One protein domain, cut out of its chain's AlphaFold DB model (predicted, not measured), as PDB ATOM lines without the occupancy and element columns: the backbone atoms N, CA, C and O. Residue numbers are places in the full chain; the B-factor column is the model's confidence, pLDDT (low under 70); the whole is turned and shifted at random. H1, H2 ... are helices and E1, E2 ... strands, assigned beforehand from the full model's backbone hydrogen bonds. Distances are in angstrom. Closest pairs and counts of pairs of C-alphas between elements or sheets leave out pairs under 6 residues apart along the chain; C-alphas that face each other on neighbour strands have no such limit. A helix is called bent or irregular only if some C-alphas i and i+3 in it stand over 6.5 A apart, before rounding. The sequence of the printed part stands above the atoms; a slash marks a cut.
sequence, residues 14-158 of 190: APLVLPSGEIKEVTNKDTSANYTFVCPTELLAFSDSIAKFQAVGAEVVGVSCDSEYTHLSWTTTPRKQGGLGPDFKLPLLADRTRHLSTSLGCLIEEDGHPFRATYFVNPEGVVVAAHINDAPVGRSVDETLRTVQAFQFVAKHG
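What this domain is: This is residues 14 to 158 of the 190 residues of the protein "Thioredoxin-like protein" of Catenaria anguillulae PL171 (UniProt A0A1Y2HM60). A body of four strands in a broken row, E4, E3, E5 and E6, with the helices H1 and H4 along one side of it and the short H3 on the other; far from this body, a small hairpin, E1 and E2, sticks out at the end of a drawn-out link. H2 packs on E4 at one end of the row, and the last part of H4, residues 152 to 157, runs out beyond E5 and E6. The printed part has 145 residues with four named helices and six named strands, in the order E1 E2 H1 E3 H2 E4 H3 E5 E6 H4, and its class is mixed, helices and strands. The strands form three separate sheets of two: E1 and E2 antiparallel, E3 and E4 parallel, E5 and E6 antiparallel. The whole is loose, with a radius of gyration of the C-alphas of 18.2 A and spans of 50 by 45 by 31 A, the hairpin and its link making much of the length.

Where its parts are: Find C-alpha 14 at (-16.995, -37.118, 90.709), where E1, residues 14 to 17, begins; E2 follows at residues 23 to 27. Go on to C-alpha 38 at (-47.415, -41.180, 91.962), where H1 begins; it runs through residues 38 to 55, 26.2 A long. H1 is irregular, with C-alphas 48 and 51 standing 7.7 A apart, and has a kink of 48 degrees near residue 49. Next come E3, residues 62 to 64, H2, residues 68 to 76 and 12.6 A long, E4, residues 92 to 94, and H3, residues 99 to 103. E5 takes residues 116 to 121 over 16.3 A, and E6 takes residues 127 to 133 over 17.1 A. H4, residues 141 to 157, is 24.2 A long and ends at C-alpha 157, at (-44.345, -16.618, 119.036).

How they stand to each other: Begin with the hairpin E1 and E2, where N 16 and O 24 are 2.8 A apart, within hydrogen-bond range; E1 is apart from H1 and from E5. Then look at H1: its closest C-alpha pair with E3 is Leu 43 and Gly 62, 7.2 A. E3 and E4 are parallel, at 25 degrees, with N 93 and O 62 at 2.8 A. E3, H2 and E4 make a strand-helix-strand unit, two parallel neighbour strands with a helix between, and its crossover is right-handed. The closest C-alphas of H2 and E4 are those of Glu 68 and Ala 94, 5.4 A. E3 and E5 are near each other, with 5 pairs of C-alphas within 10 A. In the hairpin E5 and E6, at 168 degrees, find N 118 and O 131 at 2.8 A and N 133 and O 116 at 2.9 A. H4 comes closest to E5 at the C-alphas of Val 148 and Phe 120, 7.2 A, and H4 and E6 are near each other. H4 touches H1 with residues 141 to 145 alone, closest at the C-alphas of Val 141 and Phe 46, 6.3 A; they run the same way at a shallow tilt of 34 degrees, only just short of steep. Every O i to N i+4 pair is within hydrogen-bond range in H2, H3 and H4, and 11 of 14 are in H1.

The domain as a whole: The two C-alphas farthest apart are those of Gly 21 and Tyr 69, 54.8 A. The printed part, residues 14 to 158, has no cut. The links H2 to E4, 15 residues, and H3 to E5, 12 residues, are long; within the latter, residues 107 to 108 pair antiparallel with residues 113 to 114. The mean pLDDT of the printed part is 82.5, and 23 residues are under 70: residues 14 to 19, residue 21 and residues 24 to 39.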
ATOM      1  N   ALA A  14     -17.471 -37.131  89.334       59.06
ATOM      2  CA  ALA A  14     -16.995 -37.118  90.709       59.06
ATOM      3  C   ALA A  14     -16.788 -38.544  91.240       59.06
ATOM      4  O   ALA A  14     -17.571 -39.439  90.904       59.06
ATOM      5  N   PRO A  15     -15.756 -38.761  92.075       55.94
ATOM      6  CA  PRO A  15     -15.596 -40.004  92.809       55.94
ATOM      7  C   PRO A  15     -16.641 -40.082  93.933       55.94
ATOM      8  O   PRO A  15     -16.673 -39.240  94.828       55.94
ATOM      9  N   LEU A  16     -17.490 -41.104  93.893       49.41
ATOM     10  CA  LEU A  16     -18.404 -41.494  94.961       49.41
ATOM     11  C   LEU A  16     -17.746 -42.602  95.785       49.41
ATOM     12  O   LEU A  16     -17.507 -43.696  95.279       49.41
ATOM     13  N   VAL A  17     -17.474 -42.333  97.059       55.31
ATOM     14  CA  VAL A  17     -17.010 -43.362  97.997       55.31
ATOM     15  C   VAL A  17     -18.232 -44.100  98.534       55.31
ATOM     16  O   VAL A  17     -19.083 -43.511  99.199       55.31
ATOM     17  N   LEU A  18     -18.341 -45.383  98.217       49.75
ATOM     18  CA  LEU A  18     -19.396 -46.249  98.713       49.75
ATOM     19  C   LEU A  18     -19.110 -46.643 100.171       49.75
ATOM     20  O   LEU A  18     -17.946 -46.773 100.556       49.75
ATOM     21  N   PRO A  19     -20.143 -46.920 100.987       39.19
ATOM     22  CA  PRO A  19     -19.964 -47.432 102.349       39.19
ATOM     23  C   PRO A  19     -19.157 -48.741 102.436       39.19
ATOM     24  O   PRO A  19     -18.658 -49.083 103.501       39.19
ATOM     25  N   SER A  20     -19.008 -49.460 101.316       70.44
ATOM     26  CA  SER A  20     -18.138 -50.633 101.160       70.44
ATOM     27  C   SER A  20     -16.636 -50.303 101.103       70.44
ATOM     28  O   SER A  20     -15.824 -51.223 101.082       70.44
ATOM     29  N   GLY A  21     -16.255 -49.021 101.055       66.38
ATOM     30  CA  GLY A  21     -14.873 -48.564 100.869       66.38
ATOM     31  C   GLY A  21     -14.424 -48.486  99.404       66.38
ATOM     32  O   GLY A  21     -13.287 -48.111  99.128       66.38
ATOM     33  N   GLU A  22     -15.303 -48.815  98.457       75.00
ATOM     34  CA  GLU A  22     -15.047 -48.718  97.018       75.00
ATOM     35  C   GLU A  22     -15.269 -47.284  96.514       75.00
ATOM     36  O   GLU A  22     -16.236 -46.629  96.898       75.00
ATOM     37  N   ILE A  23     -14.405 -46.800  95.619       71.12
ATOM     38  CA  ILE A  23     -14.593 -45.514  94.939       71.12
ATOM     39  C   ILE A  23     -15.138 -45.782  93.540       71.12
ATOM     40  O   ILE A  23     -14.438 -46.339  92.696       71.12
ATOM     41  N   LYS A  24     -16.375 -45.351  93.285       60.56
ATOM     42  CA  LYS A  24     -17.033 -45.456  91.983       60.56
ATOM     43  C   LYS A  24     -17.204 -44.081  91.354       60.56
ATOM     44  O   LYS A  24     -17.552 -43.114  92.016       60.56
ATOM     45  N   GLU A  25     -16.987 -43.992  90.054       63.88
ATOM     46  CA  GLU A  25     -17.213 -42.772  89.290       63.88
ATOM     47  C   GLU A  25     -18.690 -42.667  88.886       63.88
ATOM     48  O   GLU A  25     -19.241 -43.608  88.314       63.88
ATOM     49  N   VAL A  26     -19.332 -41.541  89.204       59.31
ATOM     50  CA  VAL A  26     -20.741 -41.281  88.863       59.31
ATOM     51  C   VAL A  26     -20.867 -40.060  87.959       59.31
ATOM     52  O   VAL A  26     -20.066 -39.122  88.046       59.31
ATOM     53  N   THR A  27     -21.872 -40.080  87.083       66.19
ATOM     54  CA  THR A  27     -22.141 -38.991  86.137       66.19
ATOM     55  C   THR A  27     -23.589 -38.525  86.231       66.19
ATOM     56  O   THR A  27     -24.468 -39.208  86.748       66.19
ATOM     57  N   ASN A  28     -23.877 -37.364  85.647       55.38
ATOM     58  CA  ASN A  28     -25.238 -36.839  85.523       55.38
ATOM     59  C   ASN A  28     -26.174 -37.673  84.620       55.38
ATOM     60  O   ASN A  28     -27.324 -37.285  84.436       55.38
ATOM     61  N   LYS A  29     -25.706 -38.786  84.040       49.78
ATOM     62  CA  LYS A  29     -26.493 -39.670  83.162       49.78
ATOM     63  C   LYS A  29     -27.148 -40.849  83.891       49.78
ATOM     64  O   LYS A  29     -27.931 -41.564  83.276       49.78
ATOM     65  N   ASP A  30     -26.872 -41.037  85.181       55.34
ATOM     66  CA  ASP A  30     -27.293 -42.223  85.942       55.34
ATOM     67  C   ASP A  30     -28.737 -42.154  86.501       55.34
ATOM     68  O   ASP A  30     -29.145 -43.012  87.281       55.34
ATOM     69  N   THR A  31     -29.546 -41.160  86.110       41.53
ATOM     70  CA  THR A  31     -30.900 -40.942  86.654       41.53
ATOM     71  C   THR A  31     -31.935 -40.788  85.536       41.53
ATOM     72  O   THR A  31     -32.053 -39.717  84.944       41.53
ATOM     73  N   SER A  32     -32.717 -41.831  85.239       32.50
ATOM     74  CA  SER A  32     -33.867 -41.718  84.325       32.50
ATOM     75  C   SER A  32     -35.092 -42.452  84.871       32.50
ATOM     76  O   SER A  32     -34.957 -43.589  85.320       32.50
ATOM     77  N   ALA A  33     -36.265 -41.805  84.843       32.72
ATOM     78  CA  ALA A  33     -37.468 -42.285  84.139       32.72
ATOM     79  C   ALA A  33     -38.778 -41.630  84.641       32.72
ATOM     80  O   ALA A  33     -39.011 -41.443  85.834       32.72
ATOM     81  N   ASN A  34     -39.632 -41.321  83.661       32.88
ATOM     82  CA  ASN A  34     -40.969 -40.726  83.716       32.88
ATOM     83  C   ASN A  34     -42.017 -41.633  84.380       32.88
ATOM     84  O   ASN A  34     -42.158 -42.767  83.934       32.88
ATOM     85  N   TYR A  35     -42.834 -41.129  85.323       40.00
ATOM     86  CA  TYR A  35     -43.970 -41.886  85.882       40.00
ATOM     87  C   TYR A  35     -45.158 -41.010  86.338       40.00
ATOM     88  O   TYR A  35     -45.041 -40.173  87.234       40.00
ATOM     89  N   THR A  36     -46.343 -41.281  85.779       49.94
ATOM     90  CA  THR A  36     -47.654 -40.693  86.140       49.94
ATOM     91  C   THR A  36     -48.384 -41.450  87.268       49.94
ATOM     92  O   THR A  36     -49.494 -41.089  87.648       49.94
ATOM     93  N   PHE A  37     -47.752 -42.461  87.874       55.44
ATOM     94  CA  PHE A  37     -48.343 -43.341  88.900       55.44
ATOM     95  C   PHE A  37     -48.395 -42.747  90.319       55.44
ATOM     96  O   PHE A  37     -49.187 -43.182  91.150       55.44
ATOM     97  N   VAL A  38     -47.559 -41.749  90.609       58.28
ATOM     98  CA  VAL A  38     -47.415 -41.180  91.962       58.28
ATOM     99  C   VAL A  38     -48.549 -40.202  92.300       58.28
ATOM    100  O   VAL A  38     -48.948 -40.103  93.458       58.28
ATOM    101  N   CYS A  39     -49.128 -39.523  91.302       68.06
ATOM    102  CA  CYS A  39     -50.176 -38.514  91.500       68.06
ATOM    103  C   CYS A  39     -51.378 -39.001  92.339       68.06
ATOM    104  O   CYS A  39     -51.703 -38.319  93.313       68.06
ATOM    105  N   PRO A  40     -52.021 -40.157  92.055       74.06
ATOM    106  CA  PRO A  40     -53.132 -40.621  92.885       74.06
ATOM    107  C   PRO A  40     -52.688 -40.927  94.318       74.06
ATOM    108  O   PRO A  40     -53.426 -40.635  95.250       74.06
ATOM    109  N   THR A  41     -51.472 -41.440  94.534       82.50
ATOM    110  CA  THR A  41     -50.996 -41.742  95.896       82.50
ATOM    111  C   THR A  41     -50.867 -40.485  96.757       82.50
ATOM    112  O   THR A  41     -51.295 -40.491  97.909       82.50
ATOM    113  N   GLU A  42     -50.362 -39.385  96.186       85.75
ATOM    114  CA  GLU A  42     -50.247 -38.102  96.885       85.75
ATOM    115  C   GLU A  42     -51.626 -37.519  97.194       85.75
ATOM    116  O   GLU A  42     -51.909 -37.174  98.341       85.75
ATOM    117  N   LEU A  43     -52.502 -37.440  96.185       85.94
ATOM    118  CA  LEU A  43     -53.842 -36.877  96.345       85.94
ATOM    119  C   LEU A  43     -54.640 -37.637  97.408       85.94
ATOM    120  O   LEU A  43     -55.263 -37.015  98.268       85.94
ATOM    121  N   LEU A  44     -54.588 -38.971  97.387       88.81
ATOM    122  CA  LEU A  44     -55.252 -39.809  98.382       88.81
ATOM    123  C   LEU A  44     -54.672 -39.598  99.785       88.81
ATOM    124  O   LEU A  44     -55.439 -39.417 100.726       88.81
ATOM    125  N   ALA A  45     -53.345 -39.542  99.932       93.38
ATOM    126  CA  ALA A  45     -52.707 -39.328 101.231       93.38
ATOM    127  C   ALA A  45     -53.062 -37.960 101.850       93.38
ATOM    128  O   ALA A  45     -53.329 -37.874 103.053       93.38
ATOM    129  N   PHE A  46     -53.115 -36.900 101.035       93.94
ATOM    130  CA  PHE A  46     -53.570 -35.576 101.475       93.94
ATOM    131  C   PHE A  46     -55.067 -35.556 101.791       93.94
ATOM    132  O   PHE A  46     -55.455 -35.023 102.827       93.94
ATOM    133  N   SER A  47     -55.902 -36.177 100.952       91.62
ATOM    134  CA  SER A  47     -57.345 -36.312 101.196       91.62
ATOM    135  C   SER A  47     -57.636 -37.037 102.511       91.62
ATOM    136  O   SER A  47     -58.454 -36.580 103.308       91.62
ATOM    137  N   ASP A  48     -56.946 -38.146 102.771       93.94
ATOM    138  CA  ASP A  48     -57.135 -38.943 103.984       93.94
ATOM    139  C   ASP A  48     -56.606 -38.199 105.233       93.94
ATOM    140  O   ASP A  48     -57.104 -38.404 106.341       93.94
ATOM    141  N   SER A  49     -55.661 -37.265 105.055       95.69
ATOM    142  CA  SER A  49     -55.085 -36.432 106.124       95.69
ATOM    143  C   SER A  49     -55.697 -35.032 106.246       95.69
ATOM    144  O   SER A  49     -55.252 -34.264 107.101       95.69
ATOM    145  N   ILE A  50     -56.710 -34.680 105.446       93.50
ATOM    146  CA  ILE A  50     -57.222 -33.300 105.338       93.50
ATOM    147  C   ILE A  50     -57.666 -32.720 106.689       93.50
ATOM    148  O   ILE A  50     -57.388 -31.565 106.999       93.50
ATOM    149  N   ALA A  51     -58.249 -33.560 107.550       96.25
ATOM    150  CA  ALA A  51     -58.694 -33.170 108.884       96.25
ATOM    151  C   ALA A  51     -57.539 -32.684 109.781       96.25
ATOM    152  O   ALA A  51     -57.750 -31.835 110.642       96.25
ATOM    153  N   LYS A  52     -56.309 -33.181 109.576       96.75
ATOM    154  CA  LYS A  52     -55.125 -32.725 110.325       96.75
ATOM    155  C   LYS A  52     -54.741 -31.291 109.957       96.75
ATOM    156  O   LYS A  52     -54.360 -30.527 110.837       96.75
ATOM    157  N   PHE A  53     -54.862 -30.926 108.678       96.50
ATOM    158  CA  PHE A  53     -54.612 -29.560 108.208       96.50
ATOM    159  C   PHE A  53     -55.704 -28.606 108.700       96.50
ATOM    160  O   PHE A  53     -55.401 -27.562 109.274       96.50
ATOM    161  N   GLN A  54     -56.968 -29.023 108.607       94.25
ATOM    162  CA  GLN A  54     -58.101 -28.244 109.113       94.25
ATOM    163  C   GLN A  54     -58.013 -28.005 110.627       94.25
ATOM    164  O   GLN A  54     -58.300 -26.908 111.098       94.25
ATOM    165  N   ALA A  55     -57.542 -28.993 111.397       96.62
ATOM    166  CA  ALA A  55     -57.352 -28.860 112.843       96.62
ATOM    167  C   ALA A  55     -56.331 -27.776 113.235       96.62
ATOM    168  O   ALA A  55     -56.398 -27.251 114.345       96.62
ATOM    169  N   VAL A  56     -55.405 -27.424 112.337       94.62
ATOM    170  CA  VAL A  56     -54.458 -26.315 112.530       94.62
ATOM    171  C   VAL A  56     -54.877 -25.047 111.778       94.62
ATOM    172  O   VAL A  56     -54.101 -24.102 111.701       94.62
ATOM    173  N   GLY A  57     -56.096 -24.993 111.231       93.44
ATOM    174  CA  GLY A  57     -56.604 -23.837 110.489       93.44
ATOM    175  C   GLY A  57     -55.953 -23.638 109.118       93.44
ATOM    176  O   GLY A  57     -55.876 -22.508 108.643       93.44
ATOM    177  N   ALA A  58     -55.442 -24.709 108.505       94.38
ATOM    178  CA  ALA A  58     -54.890 -24.691 107.158       94.38
ATOM    179  C   ALA A  58     -55.804 -25.438 106.180       94.38
ATOM    180  O   ALA A  58     -56.275 -26.538 106.464       94.38
ATOM    181  N   GLU A  59     -55.994 -24.855 105.000       90.94
ATOM    182  CA  GLU A  59     -56.681 -25.492 103.879       90.94
ATOM    183  C   GLU A  59     -55.662 -26.075 102.894       90.94
ATOM    184  O   GLU A  59     -54.555 -25.554 102.738       90.94
ATOM    185  N   VAL A  60     -56.037 -27.158 102.211       92.88
ATOM    186  CA  VAL A  60     -55.201 -27.797 101.186       92.88
ATOM    187  C   VAL A  60     -55.999 -27.885  99.895       92.88
ATOM    188  O   VAL A  60     -57.150 -28.310  99.907       92.88
ATOM    189  N   VAL A  61     -55.381 -27.510  98.776       89.06
ATOM    190  CA  VAL A  61     -55.988 -27.570  97.441       89.06
ATOM    191  C   VAL A  61     -55.025 -28.285  96.497       89.06
ATOM    192  O   VAL A  61     -53.856 -27.913  96.393       89.06
ATOM    193  N   GLY A  62     -55.507 -29.324  95.818       89.50
ATOM    194  CA  GLY A  62     -54.789 -29.957  94.716       89.50
ATOM    195  C   GLY A  62     -54.971 -29.149  93.436       89.50
ATOM    196  O   GLY A  62     -56.062 -28.660  93.168       89.50
ATOM    197  N   VAL A  63     -53.921 -29.002  92.633       89.31
ATOM    198  CA  VAL A  63     -53.964 -28.226  91.385       89.31
ATOM    199  C   VAL A  63     -53.331 -29.046  90.270       89.31
ATOM    200  O   VAL A  63     -52.254 -29.614  90.461       89.31
ATOM    201  N   SER A  64     -53.974 -29.094  89.106       87.25
ATOM    202  CA  SER A  64     -53.352 -29.583  87.871       87.25
ATOM    203  C   SER A  64     -53.859 -28.807  86.657       87.25
ATOM    204  O   SER A  64     -54.827 -28.051  86.752       87.25
ATOM    205  N   CYS A  65     -53.219 -29.014  85.505       87.88
ATOM    206  CA  CYS A  65     -53.642 -28.428  84.231       87.88
ATOM    207  C   CYS A  65     -54.820 -29.172  83.572       87.88
ATOM    208  O   CYS A  65     -55.226 -28.812  82.466       87.88
ATOM    209  N   ASP A  66     -55.361 -30.203  84.227       85.12
ATOM    210  CA  ASP A  66     -56.530 -30.927  83.743       85.12
ATOM    211  C   ASP A  66     -57.797 -30.071  83.848       85.12
ATOM    212  O   ASP A  66     -57.845 -29.042  84.527       85.12
ATOM    213  N   SER A  67     -58.851 -30.509  83.163       79.94
ATOM    214  CA  SER A  67     -60.156 -29.862  83.264       79.94
ATOM    215  C   SER A  67     -60.912 -30.265  84.528       79.94
ATOM    216  O   SER A  67     -60.722 -31.345  85.082       79.94
ATOM    217  N   GLU A  68     -61.862 -29.428  84.928       84.12
ATOM    218  CA  GLU A  68     -62.833 -29.712  85.981       84.12
ATOM    219  C   GLU A  68     -63.626 -31.008  85.721       84.12
ATOM    220  O   GLU A  68     -63.935 -31.748  86.655       84.12
ATOM    221  N   TYR A  69     -63.886 -31.337  84.450       81.81
ATOM    222  CA  TYR A  69     -64.551 -32.581  84.053       81.81
ATOM    223  C   TYR A  69     -63.644 -33.798  84.238       81.81
ATOM    224  O   TYR A  69     -64.110 -34.851  84.674       81.81
ATOM    225  N   THR A  70     -62.346 -33.652  83.953       82.75
ATOM    226  CA  THR A  70     -61.341 -34.687  84.225       82.75
ATOM    227  C   THR A  70     -61.281 -34.974  85.722       82.75
ATOM    228  O   THR A  70     -61.374 -36.132  86.122       82.75
ATOM    229  N   HIS A  71     -61.220 -33.926  86.551       82.62
ATOM    230  CA  HIS A  71     -61.242 -34.051  88.011       82.62
ATOM    231  C   HIS A  71     -62.492 -34.784  88.502       82.62
ATOM    232  O   HIS A  71     -62.375 -35.742  89.264       82.62
ATOM    233  N   LEU A  72     -63.678 -34.405  88.016       79.75
ATOM    234  CA  LEU A  72     -64.944 -35.060  88.368       79.75
ATOM    235  C   LEU A  72     -64.995 -36.537  87.936       79.75
ATOM    236  O   LEU A  72     -65.450 -37.410  88.680       79.75
ATOM    237  N   SER A  73     -64.516 -36.850  86.732       83.00
ATOM    238  CA  SER A  73     -64.428 -38.239  86.275       83.00
ATOM    239  C   SER A  73     -63.468 -39.051  87.149       83.00
ATOM    240  O   SER A  73     -63.680 -40.242  87.383       83.00
ATOM    241  N   TRP A  74     -62.407 -38.426  87.655       83.25
ATOM    242  CA  TRP A  74     -61.403 -39.114  88.454       83.25
ATOM    243  C   TRP A  74     -61.876 -39.386  89.888       83.25
ATOM    244  O   TRP A  74     -61.593 -40.460  90.429       83.25
ATOM    245  N   THR A  75     -62.669 -38.481  90.476       84.00
ATOM    246  CA  THR A  75     -63.319 -38.689  91.786       84.00
ATOM    247  C   THR A  75     -64.410 -39.752  91.748       84.00
ATOM    248  O   THR A  75     -64.606 -40.472  92.721       84.00
ATOM    249  N   THR A  76     -65.076 -39.937  90.611       84.25
ATOM    250  CA  THR A  76     -66.071 -41.011  90.445       84.25
ATOM    251  C   THR A  76     -65.447 -42.372  90.112       84.25
ATOM    252  O   THR A  76     -66.081 -43.410  90.306       84.25
ATOM    253  N   THR A  77     -64.183 -42.400  89.678       80.94
ATOM    254  CA  THR A  77     -63.451 -43.643  89.394       80.94
ATOM    255  C   THR A  77     -62.975 -44.305  90.701       80.94
ATOM    256  O   THR A  77     -62.350 -43.640  91.530       80.94
ATOM    257  N   PRO A  78     -63.204 -45.616  90.925       88.88
ATOM    258  CA  PRO A  78     -62.762 -46.300  92.143       88.88
ATOM    259  C   PRO A  78     -61.237 -46.306  92.333       88.88
ATOM    260  O   PRO A  78     -60.486 -46.537  91.384       88.88
ATOM    261  N   ARG A  79     -60.767 -46.199  93.589       86.25
ATOM    262  CA  ARG A  79     -59.327 -46.251  93.939       86.25
ATOM    263  C   ARG A  79     -58.602 -47.478  93.373       86.25
ATOM    264  O   ARG A  79     -57.482 -47.372  92.886       86.25
ATOM    265  N   LYS A  80     -59.265 -48.642  93.362       85.19
ATOM    266  CA  LYS A  80     -58.718 -49.903  92.816       85.19
ATOM    267  C   LYS A  80     -58.419 -49.858  91.311       85.19
ATOM    268  O   LYS A  80     -57.694 -50.714  90.825       85.19
ATOM    269  N   GLN A  81     -58.981 -48.891  90.590       84.81
ATOM    270  CA  GLN A  81     -58.771 -48.684  89.155       84.81
ATOM    271  C   GLN A  81     -57.857 -47.475  88.880       84.81
ATOM    272  O   GLN A  81     -57.805 -46.987  87.758       84.81
ATOM    273  N   GLY A  82     -57.154 -46.966  89.900       77.44
ATOM    274  CA  GLY A  82     -56.321 -45.764  89.785       77.44
ATOM    275  C   GLY A  82     -57.097 -44.447  89.887       77.44
ATOM    276  O   GLY A  82     -56.536 -43.391  89.598       77.44
ATOM    277  N   GLY A  83     -58.371 -44.495  90.286       82.94
ATOM    278  CA  GLY A  83     -59.183 -43.318  90.585       82.94
ATOM    279  C   GLY A  83     -58.979 -42.764  91.997       82.94
ATOM    280  O   GLY A  83     -58.216 -43.313  92.793       82.94
ATOM    281  N   LEU A  84     -59.694 -41.692  92.334       85.88
ATOM    282  CA  LEU A  84     -59.658 -41.094  93.676       85.88
ATOM    283  C   LEU A  84     -60.764 -41.658  94.591       85.88
ATOM    284  O   LEU A  84     -60.593 -41.756  95.811       85.88
ATOM    285  N   GLY A  85     -61.855 -42.133  93.991       88.81
ATOM    286  CA  GLY A  85     -63.013 -42.693  94.677       88.81
ATOM    287  C   GLY A  85     -63.936 -41.641  95.311       88.81
ATOM    288  O   GLY A  85     -63.532 -40.498  95.526       88.81
ATOM    289  N   PRO A  86     -65.179 -42.035  95.645       85.06
ATOM    290  CA  PRO A  86     -66.218 -41.114  96.114       85.06
ATOM    291  C   PRO A  86     -65.923 -40.497  97.488       85.06
ATOM    292  O   PRO A  86     -66.429 -39.424  97.794       85.06
ATOM    293  N   ASP A  87     -65.077 -41.139  98.301       87.38
ATOM    294  CA  ASP A  87     -64.683 -40.654  99.631       87.38
ATOM    295  C   ASP A  87     -63.548 -39.613  99.586       87.38
ATOM    296  O   ASP A  87     -62.956 -39.288 100.620       87.38
ATOM    297  N   PHE A  88     -63.179 -39.134  98.396       88.25
ATOM    298  CA  PHE A  88     -62.145 -38.121  98.211       88.25
ATOM    299  C   PHE A  88     -62.611 -36.746  98.712       88.25
ATOM    300  O   PHE A  88     -63.689 -36.278  98.358       88.25
ATOM    301  N   LYS A  89     -61.789 -36.091  99.540       89.75
ATOM    302  CA  LYS A  89     -62.155 -34.873 100.291       89.75
ATOM    303  C   LYS A  89     -61.355 -33.639  99.898       89.75
ATOM    304  O   LYS A  89     -61.733 -32.534 100.271       89.75
ATOM    305  N   LEU A  90     -60.232 -33.822  99.207       87.06
ATOM    306  CA  LEU A  90     -59.344 -32.724  98.845       87.06
ATOM    307  C   LEU A  90     -59.950 -31.932  97.668       87.06
ATOM    308  O   LEU A  90     -60.211 -32.522  96.621       87.06
ATOM    309  N   PRO A  91     -60.153 -30.610  97.785       87.44
ATOM    310  CA  PRO A  91     -60.564 -29.783  96.654       87.44
ATOM    311  C   PRO A  91     -59.534 -29.821  95.519       87.44
ATOM    312  O   PRO A  91     -58.331 -29.723  95.770       87.44
ATOM    313  N   LEU A  92     -60.003 -29.928  94.272       86.38
ATOM    314  CA  LEU A  92     -59.162 -29.900  93.071       86.38
ATOM    315  C   LEU A  92     -59.464 -28.658  92.234       86.38
ATOM    316  O   LEU A  92     -60.607 -28.423  91.844       86.38
ATOM    317  N   LEU A  93     -58.428 -27.882  91.936       83.31
ATOM    318  CA  LEU A  93     -58.472 -26.720  91.064       83.31
ATOM    319  C   LEU A  93     -57.968 -27.100  89.666       83.31
ATOM    320  O   LEU A  93     -56.936 -27.758  89.512       83.31
ATOM    321  N   ALA A  94     -58.707 -26.662  88.649       85.44
ATOM    322  CA  ALA A  94     -58.376 -26.851  87.242       85.44
ATOM    323  C   ALA A  94     -57.660 -25.609  86.678       85.44
ATOM    324  O   ALA A  94     -58.291 -24.597  86.374       85.44
ATOM    325  N   ASP A  95     -56.341 -25.682  86.513       87.00
ATOM    326  CA  ASP A  95     -55.505 -24.640  85.899       87.00
ATOM    327  C   ASP A  95     -55.388 -24.862  84.382       87.00
ATOM    328  O   ASP A  95     -54.308 -25.064  83.824       87.00
ATOM    329  N   ARG A  96     -56.530 -24.865  83.687       86.88
ATOM    330  CA  ARG A  96     -56.612 -25.206  82.251       86.88
ATOM    331  C   ARG A  96     -55.818 -24.269  81.347       86.88
ATOM    332  O   ARG A  96     -55.344 -24.675  80.288       86.88
ATOM    333  N   THR A  97     -55.703 -23.005  81.743       89.50
ATOM    334  CA  THR A  97     -54.913 -21.999  81.021       89.50
ATOM    335  C   THR A  97     -53.423 -22.117  81.321       89.50
ATOM    336  O   THR A  97     -52.629 -21.468  80.647       89.50
ATOM    337  N   ARG A  98     -53.047 -22.941  82.314       89.00
ATOM    338  CA  ARG A  98     -51.688 -23.112  82.849       89.00
ATOM    339  C   ARG A  98     -51.117 -21.835  83.459       89.00
ATOM    340  O   ARG A  98     -49.942 -21.784  83.809       89.00
ATOM    341  N   HIS A  99     -51.941 -20.797  83.593       88.44
ATOM    342  CA  HIS A  99     -51.512 -19.479  84.028       88.44
ATOM    343  C   HIS A  99     -50.981 -19.520  85.456       88.44
ATOM    344  O   HIS A  99     -49.963 -18.890  85.744       88.44
ATOM    345  N   LEU A 100     -51.632 -20.278  86.342       81.56
ATOM    346  CA  LEU A 100     -51.194 -20.396  87.727       81.56
ATOM    347  C   LEU A 100     -49.863 -21.154  87.810       81.56
ATOM    348  O   LEU A 100     -48.927 -20.681  88.451       81.56
ATOM    349  N   SER A 101     -49.751 -22.279  87.103       85.88
ATOM    350  CA  SER A 101     -48.542 -23.106  87.058       85.88
ATOM    351  C   SER A 101     -47.345 -22.351  86.465       85.88
ATOM    352  O   SER A 101     -46.236 -22.429  86.999       85.88
ATOM    353  N   THR A 102     -47.560 -21.572  85.400       88.75
ATOM    354  CA  THR A 102     -46.539 -20.682  84.822       88.75
ATOM    355  C   THR A 102     -46.158 -19.574  85.801       88.75
ATOM    356  O   THR A 102     -44.972 -19.348  86.038       88.75
ATOM    357  N   SER A 103     -47.139 -18.905  86.417       87.12
ATOM    358  CA  SER A 103     -46.895 -17.778  87.334       87.12
ATOM    359  C   SER A 103     -46.142 -18.199  88.597       87.12
ATOM    360  O   SER A 103     -45.294 -17.459  89.092       87.12
ATOM    361  N   LEU A 104     -46.406 -19.409  89.095       86.56
ATOM    362  CA  LEU A 104     -45.685 -20.008  90.218       86.56
ATOM    363  C   LEU A 104     -44.331 -20.615  89.811       86.56
ATOM    364  O   LEU A 104     -43.541 -21.001  90.678       86.56
ATOM    365  N   GLY A 105     -44.034 -20.679  88.510       90.56
ATOM    366  CA  GLY A 105     -42.776 -21.194  87.973       90.56
ATOM    367  C   GLY A 105     -42.611 -22.708  88.117       90.56
ATOM    368  O   GLY A 105     -41.477 -23.187  88.145       90.56
ATOM    369  N   CYS A 106     -43.715 -23.454  88.239       91.19
ATOM    370  CA  CYS A 106     -43.698 -24.916  88.299       91.19
ATOM    371  C   CYS A 106     -44.117 -25.593  86.994       91.19
ATOM    372  O   CYS A 106     -43.983 -26.811  86.914       91.19
ATOM    373  N   LEU A 107     -44.607 -24.860  85.986       89.38
ATOM    374  CA  LEU A 107     -44.938 -25.448  84.687       89.38
ATOM    375  C   LEU A 107     -43.678 -25.975  83.986       89.38
ATOM    376  O   LEU A 107     -42.672 -25.276  83.868       89.38
ATOM    377  N   ILE A 108     -43.763 -27.202  83.480       87.31
ATOM    378  CA  ILE A 108     -42.789 -27.756  82.549       87.31
ATOM    379  C   ILE A 108     -43.297 -27.424  81.148       87.31
ATOM    380  O   ILE A 108     -44.185 -28.102  80.637       87.31
ATOM    381  N   GLU A 109     -42.763 -26.363  80.542       85.19
ATOM    382  CA  GLU A 109     -43.239 -25.849  79.244       85.19
ATOM    383  C   GLU A 109     -43.233 -26.925  78.145       85.19
ATOM    384  O   GLU A 109     -44.169 -27.015  77.355       85.19
ATOM    385  N   GLU A 110     -42.209 -27.784  78.138       85.31
ATOM    386  CA  GLU A 110     -42.040 -28.855  77.145       85.31
ATOM    387  C   GLU A 110     -43.091 -29.970  77.276       85.31
ATOM    388  O   GLU A 110     -43.550 -30.499  76.264       85.31
ATOM    389  N   ASP A 111     -43.518 -30.287  78.502       79.50
ATOM    390  CA  ASP A 111     -44.445 -31.396  78.781       79.50
ATOM    391  C   ASP A 111     -45.889 -30.917  79.002       79.50
ATOM    392  O   ASP A 111     -46.829 -31.711  79.028       79.50
ATOM    393  N   GLY A 112     -46.090 -29.611  79.188       82.19
ATOM    394  CA  GLY A 112     -47.402 -28.998  79.364       82.19
ATOM    395  C   GLY A 112     -48.092 -29.282  80.701       82.19
ATOM    396  O   GLY A 112     -49.274 -28.964  80.825       82.19
ATOM    397  N   HIS A 113     -47.381 -29.831  81.689       83.00
ATOM    398  CA  HIS A 113     -47.877 -30.084  83.046       83.00
ATOM    399  C   HIS A 113     -46.873 -29.587  84.102       83.00
ATOM    400  O   HIS A 113     -45.693 -29.410  83.795       83.00
ATOM    401  N   PRO A 114     -47.289 -29.332  85.353       86.75
ATOM    402  CA  PRO A 114     -46.378 -28.824  86.366       86.75
ATOM    403  C   PRO A 114     -45.489 -29.919  86.971       86.75
ATOM    404  O   PRO A 114     -45.786 -31.115  86.896       86.75
ATOM    405  N   PHE A 115     -44.412 -29.487  87.627       91.06
ATOM    406  CA  PHE A 115     -43.680 -30.270  88.621       91.06
ATOM    407  C   PHE A 115     -44.570 -30.667  89.803       91.06
ATOM    408  O   PHE A 115     -45.632 -30.086  90.039       91.06
ATOM    409  N   ARG A 116     -44.084 -31.599  90.631       91.69
ATOM    410  CA  ARG A 116     -44.695 -31.900  91.932       91.69
ATOM    411  C   ARG A 116     -44.343 -30.798  92.925       91.69
ATOM    412  O   ARG A 116     -43.444 -30.953  93.749       91.69
ATOM    413  N   ALA A 117     -45.040 -29.675  92.813       93.25
ATOM    414  CA  ALA A 117     -44.822 -28.497  93.636       93.25
ATOM    415  C   ALA A 117     -45.885 -28.371  94.738       93.25
ATOM    416  O   ALA A 117     -47.080 -28.524  94.490       93.25
ATOM    417  N   THR A 118     -45.444 -28.067  95.954       96.12
ATOM    418  CA  THR A 118     -46.284 -27.652  97.080       96.12
ATOM    419  C   THR A 118     -45.855 -26.257  97.494       96.12
ATOM    420  O   THR A 118     -44.694 -26.055  97.841       96.12
ATOM    421  N   TYR A 119     -46.789 -25.310  97.470       93.62
ATOM    422  CA  TYR A 119     -46.570 -23.933  97.899       93.62
ATOM    423  C   TYR A 119     -47.286 -23.690  99.222       93.62
ATOM    424  O   TYR A 119     -48.436 -24.088  99.393       93.62
ATOM    425  N   PHE A 120     -46.603 -23.023 100.149       93.62
ATOM    426  CA  PHE A 120     -47.150 -22.637 101.444       93.62
ATOM    427  C   PHE A 120     -47.507 -21.160 101.384       93.62
ATOM    428  O   PHE A 120     -46.621 -20.327 101.189       93.62
ATOM    429  N   VAL A 121     -48.793 -20.848 101.529       86.94
ATOM    430  CA  VAL A 121     -49.321 -19.483 101.439       86.94
ATOM    431  C   VAL A 121     -49.815 -19.061 102.817       86.94
ATOM    432  O   VAL A 121     -50.562 -19.799 103.457       86.94
ATOM    433  N   ASN A 122     -49.361 -17.905 103.296       86.56
ATOM    434  CA  ASN A 122     -49.798 -17.355 104.578       86.56
ATOM    435  C   ASN A 122     -51.157 -16.620 104.448       86.56
ATOM    436  O   ASN A 122     -51.642 -16.419 103.331       86.56
ATOM    437  N   PRO A 123     -51.790 -16.204 105.563       86.88
ATOM    438  CA  PRO A 123     -53.067 -15.482 105.529       86.88
ATOM    439  C   PRO A 123     -53.040 -14.164 104.739       86.88
ATOM    440  O   PRO A 123     -54.072 -13.730 104.239       86.88
ATOM    441  N   GLU A 124     -51.868 -13.544 104.584       83.81
ATOM    442  CA  GLU A 124     -51.664 -12.334 103.781       83.81
ATOM    443  C   GLU A 124     -51.559 -12.621 102.269       83.81
ATOM    444  O   GLU A 124     -51.372 -11.699 101.475       83.81
ATOM    445  N   GLY A 125     -51.672 -13.886 101.850       79.38
ATOM    446  CA  GLY A 125     -51.597 -14.299 100.447       79.38
ATOM    447  C   GLY A 125     -50.172 -14.396  99.897       79.38
ATOM    448  O   GLY A 125     -49.978 -14.451  98.682       79.38
ATOM    449  N   VAL A 126     -49.162 -14.419 100.765       85.94
ATOM    450  CA  VAL A 126     -47.743 -14.491 100.400       85.94
ATOM    451  C   VAL A 126     -47.262 -15.938 100.442       85.94
ATOM    452  O   VAL A 126     -47.475 -16.658 101.418       85.94
ATOM    453  N   VAL A 127     -46.553 -16.361  99.392       90.12
ATOM    454  CA  VAL A 127     -45.837 -17.643  99.376       90.12
ATOM    455  C   VAL A 127     -44.622 -17.549 100.303       90.12
ATOM    456  O   VAL A 127     -43.690 -16.796 100.025       90.12
ATOM    457  N   VAL A 128     -44.616 -18.327 101.385       90.06
ATOM    458  CA  VAL A 128     -43.548 -18.323 102.405       90.06
ATOM    459  C   VAL A 128     -42.582 -19.502 102.282       90.06
ATOM    460  O   VAL A 128     -41.458 -19.436 102.774       90.06
ATOM    461  N   ALA A 129     -42.991 -20.570 101.598       93.94
ATOM    462  CA  ALA A 129     -42.137 -21.702 101.258       93.94
ATOM    463  C   ALA A 129     -42.653 -22.425 100.010       93.94
ATOM    464  O   ALA A 129     -43.829 -22.320  99.649       93.94
ATOM    465  N   ALA A 130     -41.774 -23.199  99.376       95.00
ATOM    466  CA  ALA A 130     -42.131 -24.112  98.304       95.00
ATOM    467  C   ALA A 130     -41.271 -25.378  98.372       95.00
ATOM    468  O   ALA A 130     -40.056 -25.296  98.544       95.00
ATOM    469  N   HIS A 131     -41.895 -26.540  98.205       94.88
ATOM    470  CA  HIS A 131     -41.216 -27.816  97.987       94.88
ATOM    471  C   HIS A 131     -41.508 -28.258  96.562       94.88
ATOM    472  O   HIS A 131     -42.675 -28.312  96.178       94.88
ATOM    473  N   ILE A 132     -40.481 -28.556  95.771       93.69
ATOM    474  CA  ILE A 132     -40.673 -28.954  94.378       93.69
ATOM    475  C   ILE A 132     -39.841 -30.197  94.093       93.69
ATOM    476  O   ILE A 132     -38.614 -30.167  94.172       93.69
ATOM    477  N   ASN A 133     -40.536 -31.270  93.734       89.69
ATOM    478  CA  ASN A 133     -39.937 -32.530  93.327       89.69
ATOM    479  C   ASN A 133     -40.099 -32.715  91.813       89.69
ATOM    480  O   ASN A 133     -41.085 -32.271  91.212       89.69
ATOM    481  N   ASP A 134     -39.153 -33.427  91.203       85.56
ATOM    482  CA  ASP A 134     -39.349 -33.954  89.854       85.56
ATOM    483  C   ASP A 134     -40.384 -35.101  89.862       85.56
ATOM    484  O   ASP A 134     -40.742 -35.653  90.908       85.56
ATOM    485  N   ALA A 135     -40.868 -35.477  88.680       79.00
ATOM    486  CA  ALA A 135     -41.958 -36.429  88.488       79.00
ATOM    487  C   ALA A 135     -41.834 -37.790  89.218       79.00
ATOM    488  O   ALA A 135     -42.883 -38.279  89.654       79.00
ATOM    489  N   PRO A 136     -40.653 -38.428  89.385       80.38
ATOM    490  CA  PRO A 136     -40.596 -39.776  89.955       80.38
ATOM    491  C   PRO A 136     -40.697 -39.827  91.488       80.38
ATOM    492  O   PRO A 136     -40.895 -40.911  92.033       80.38
ATOM    493  N   VAL A 137     -40.579 -38.697  92.201       82.50
ATOM    494  CA  VAL A 137     -40.507 -38.687  93.674       82.50
ATOM    495  C   VAL A 137     -41.727 -38.003  94.283       82.50
ATOM    496  O   VAL A 137     -41.907 -36.793  94.146       82.50
ATOM    497  N   GLY A 138     -42.542 -38.772  95.006       87.69
ATOM    498  CA  GLY A 138     -43.687 -38.250  95.755       87.69
ATOM    499  C   GLY A 138     -43.284 -37.358  96.934       87.69
ATOM    500  O   GLY A 138     -42.181 -37.454  97.472       87.69
ATOM    501  N   ARG A 139     -44.195 -36.474  97.333       94.94
ATOM    502  CA  ARG A 139     -44.049 -35.556  98.467       94.94
ATOM    503  C   ARG A 139     -44.507 -36.202  99.773       94.94
ATOM    504  O   ARG A 139     -45.267 -37.167  99.781       94.94
ATOM    505  N   SER A 140     -44.066 -35.624 100.888       95.88
ATOM    506  CA  SER A 140     -44.446 -36.065 102.231       95.88
ATOM    507  C   SER A 140     -45.567 -35.197 102.806       95.88
ATOM    508  O   SER A 140     -45.437 -33.971 102.906       95.88
ATOM    509  N   VAL A 141     -46.666 -35.842 103.208       96.31
ATOM    510  CA  VAL A 141     -47.784 -35.193 103.911       96.31
ATOM    511  C   VAL A 141     -47.339 -34.698 105.285       96.31
ATOM    512  O   VAL A 141     -47.650 -33.566 105.651       96.31
ATOM    513  N   ASP A 142     -46.567 -35.506 106.012       95.12
ATOM    514  CA  ASP A 142     -46.096 -35.165 107.355       95.12
ATOM    515  C   ASP A 142     -45.135 -33.973 107.327       95.12
ATOM    516  O   ASP A 142     -45.260 -33.065 108.145       95.12
ATOM    517  N   GLU A 143     -44.235 -33.913 106.340       95.62
ATOM    518  CA  GLU A 143     -43.347 -32.756 106.174       95.62
ATOM    519  C   GLU A 143     -44.129 -31.500 105.784       95.62
ATOM    520  O   GLU A 143     -43.840 -30.404 106.259       95.62
ATOM    521  N   THR A 144     -45.167 -31.653 104.960       96.81
ATOM    522  CA  THR A 144     -46.048 -30.532 104.610       96.81
ATOM    523  C   THR A 144     -46.763 -29.999 105.854       96.81
ATOM    524  O   THR A 144     -46.758 -28.794 106.097       96.81
ATOM    525  N   LEU A 145     -47.325 -30.877 106.689       96.25
ATOM    526  CA  LEU A 145     -47.980 -30.475 107.935       96.25
ATOM    527  C   LEU A 145     -46.993 -29.822 108.916       96.25
ATOM    528  O   LEU A 145     -47.293 -28.760 109.465       96.25
ATOM    529  N   ARG A 146     -45.795 -30.399 109.073       95.69
ATOM    530  CA  ARG A 146     -44.726 -29.856 109.922       95.69
ATOM    531  C   ARG A 146     -44.343 -28.438 109.499       95.69
ATOM    532  O   ARG A 146     -44.241 -27.557 110.350       95.69
ATOM    533  N   THR A 147     -44.175 -28.195 108.198       95.62
ATOM    534  CA  THR A 147     -43.846 -26.864 107.667       95.62
ATOM    535  C   THR A 147     -44.963 -25.851 107.917       95.62
ATOM    536  O   THR A 147     -44.669 -24.739 108.355       95.62
ATOM    537  N   VAL A 148     -46.238 -26.225 107.735       95.81
ATOM    538  CA  VAL A 148     -47.383 -25.359 108.092       95.81
ATOM    539  C   VAL A 148     -47.314 -24.956 109.565       95.81
ATOM    540  O   VAL A 148     -47.355 -23.771 109.896       95.81
ATOM    541  N   GLN A 149     -47.159 -25.936 110.454       94.81
ATOM    542  CA  GLN A 149     -47.138 -25.694 111.894       94.81
ATOM    543  C   GLN A 149     -45.910 -24.881 112.330       94.81
ATOM    544  O   GLN A 149     -46.016 -24.059 113.239       94.81
ATOM    545  N   ALA A 150     -44.763 -25.055 111.667       93.62
ATOM    546  CA  ALA A 150     -43.567 -24.252 111.905       93.62
ATOM    547  C   ALA A 150     -43.808 -22.768 111.584       93.62
ATOM    548  O   ALA A 150     -43.537 -21.908 112.419       93.62
ATOM    549  N   PHE A 151     -44.388 -22.444 110.423       93.38
ATOM    550  CA  PHE A 151     -44.702 -21.050 110.089       93.38
ATOM    551  C   PHE A 151     -45.748 -20.441 111.027       93.38
ATOM    552  O   PHE A 151     -45.611 -19.286 111.431       93.38
ATOM    553  N   GLN A 152     -46.753 -21.216 111.441       93.00
ATOM    554  CA  GLN A 152     -47.721 -20.773 112.447       93.00
ATOM    555  C   GLN A 152     -47.069 -20.521 113.812       93.00
ATOM    556  O   GLN A 152     -47.426 -19.560 114.495       93.00
ATOM    557  N   PHE A 153     -46.098 -21.349 114.210       92.31
ATOM    558  CA  PHE A 153     -45.327 -21.143 115.432       92.31
ATOM    559  C   PHE A 153     -44.547 -19.826 115.375       92.31
ATOM    560  O   PHE A 153     -44.681 -19.014 116.289       92.31
ATOM    561  N   VAL A 154     -43.809 -19.579 114.285       90.88
ATOM    562  CA  VAL A 154     -43.055 -18.329 114.079       90.88
ATOM    563  C   VAL A 154     -43.987 -17.116 114.147       90.88
ATOM    564  O   VAL A 154     -43.714 -16.174 114.888       90.88
ATOM    565  N   ALA A 155     -45.121 -17.160 113.440       89.44
ATOM    566  CA  ALA A 155     -46.091 -16.065 113.424       89.44
ATOM    567  C   ALA A 155     -46.696 -15.782 114.812       89.44
ATOM    568  O   ALA A 155     -46.925 -14.630 115.170       89.44
ATOM    569  N   LYS A 156     -46.940 -16.829 115.608       90.56
ATOM    570  CA  LYS A 156     -47.546 -16.711 116.940       90.56
ATOM    571  C   LYS A 156     -46.561 -16.278 118.024       90.56
ATOM    572  O   LYS A 156     -46.962 -15.594 118.963       90.56
ATOM    573  N   HIS A 157     -45.314 -16.736 117.945       89.19
ATOM    574  CA  HIS A 157     -44.345 -16.618 119.036       89.19
ATOM    575  C   HIS A 157     -43.222 -15.609 118.761       89.19
ATOM    576  O   HIS A 157     -42.592 -15.149 119.708       89.19
ATOM    577  N   GLY A 158     -42.967 -15.239 117.501       86.31
ATOM    578  CA  GLY A 158     -41.836 -14.375 117.132       86.31
ATOM    579  C   GLY A 158     -40.463 -15.043 117.303       86.31
ATOM    580  O   GLY A 158     -39.429 -14.382 117.216       86.31
TER     581      GLY A 158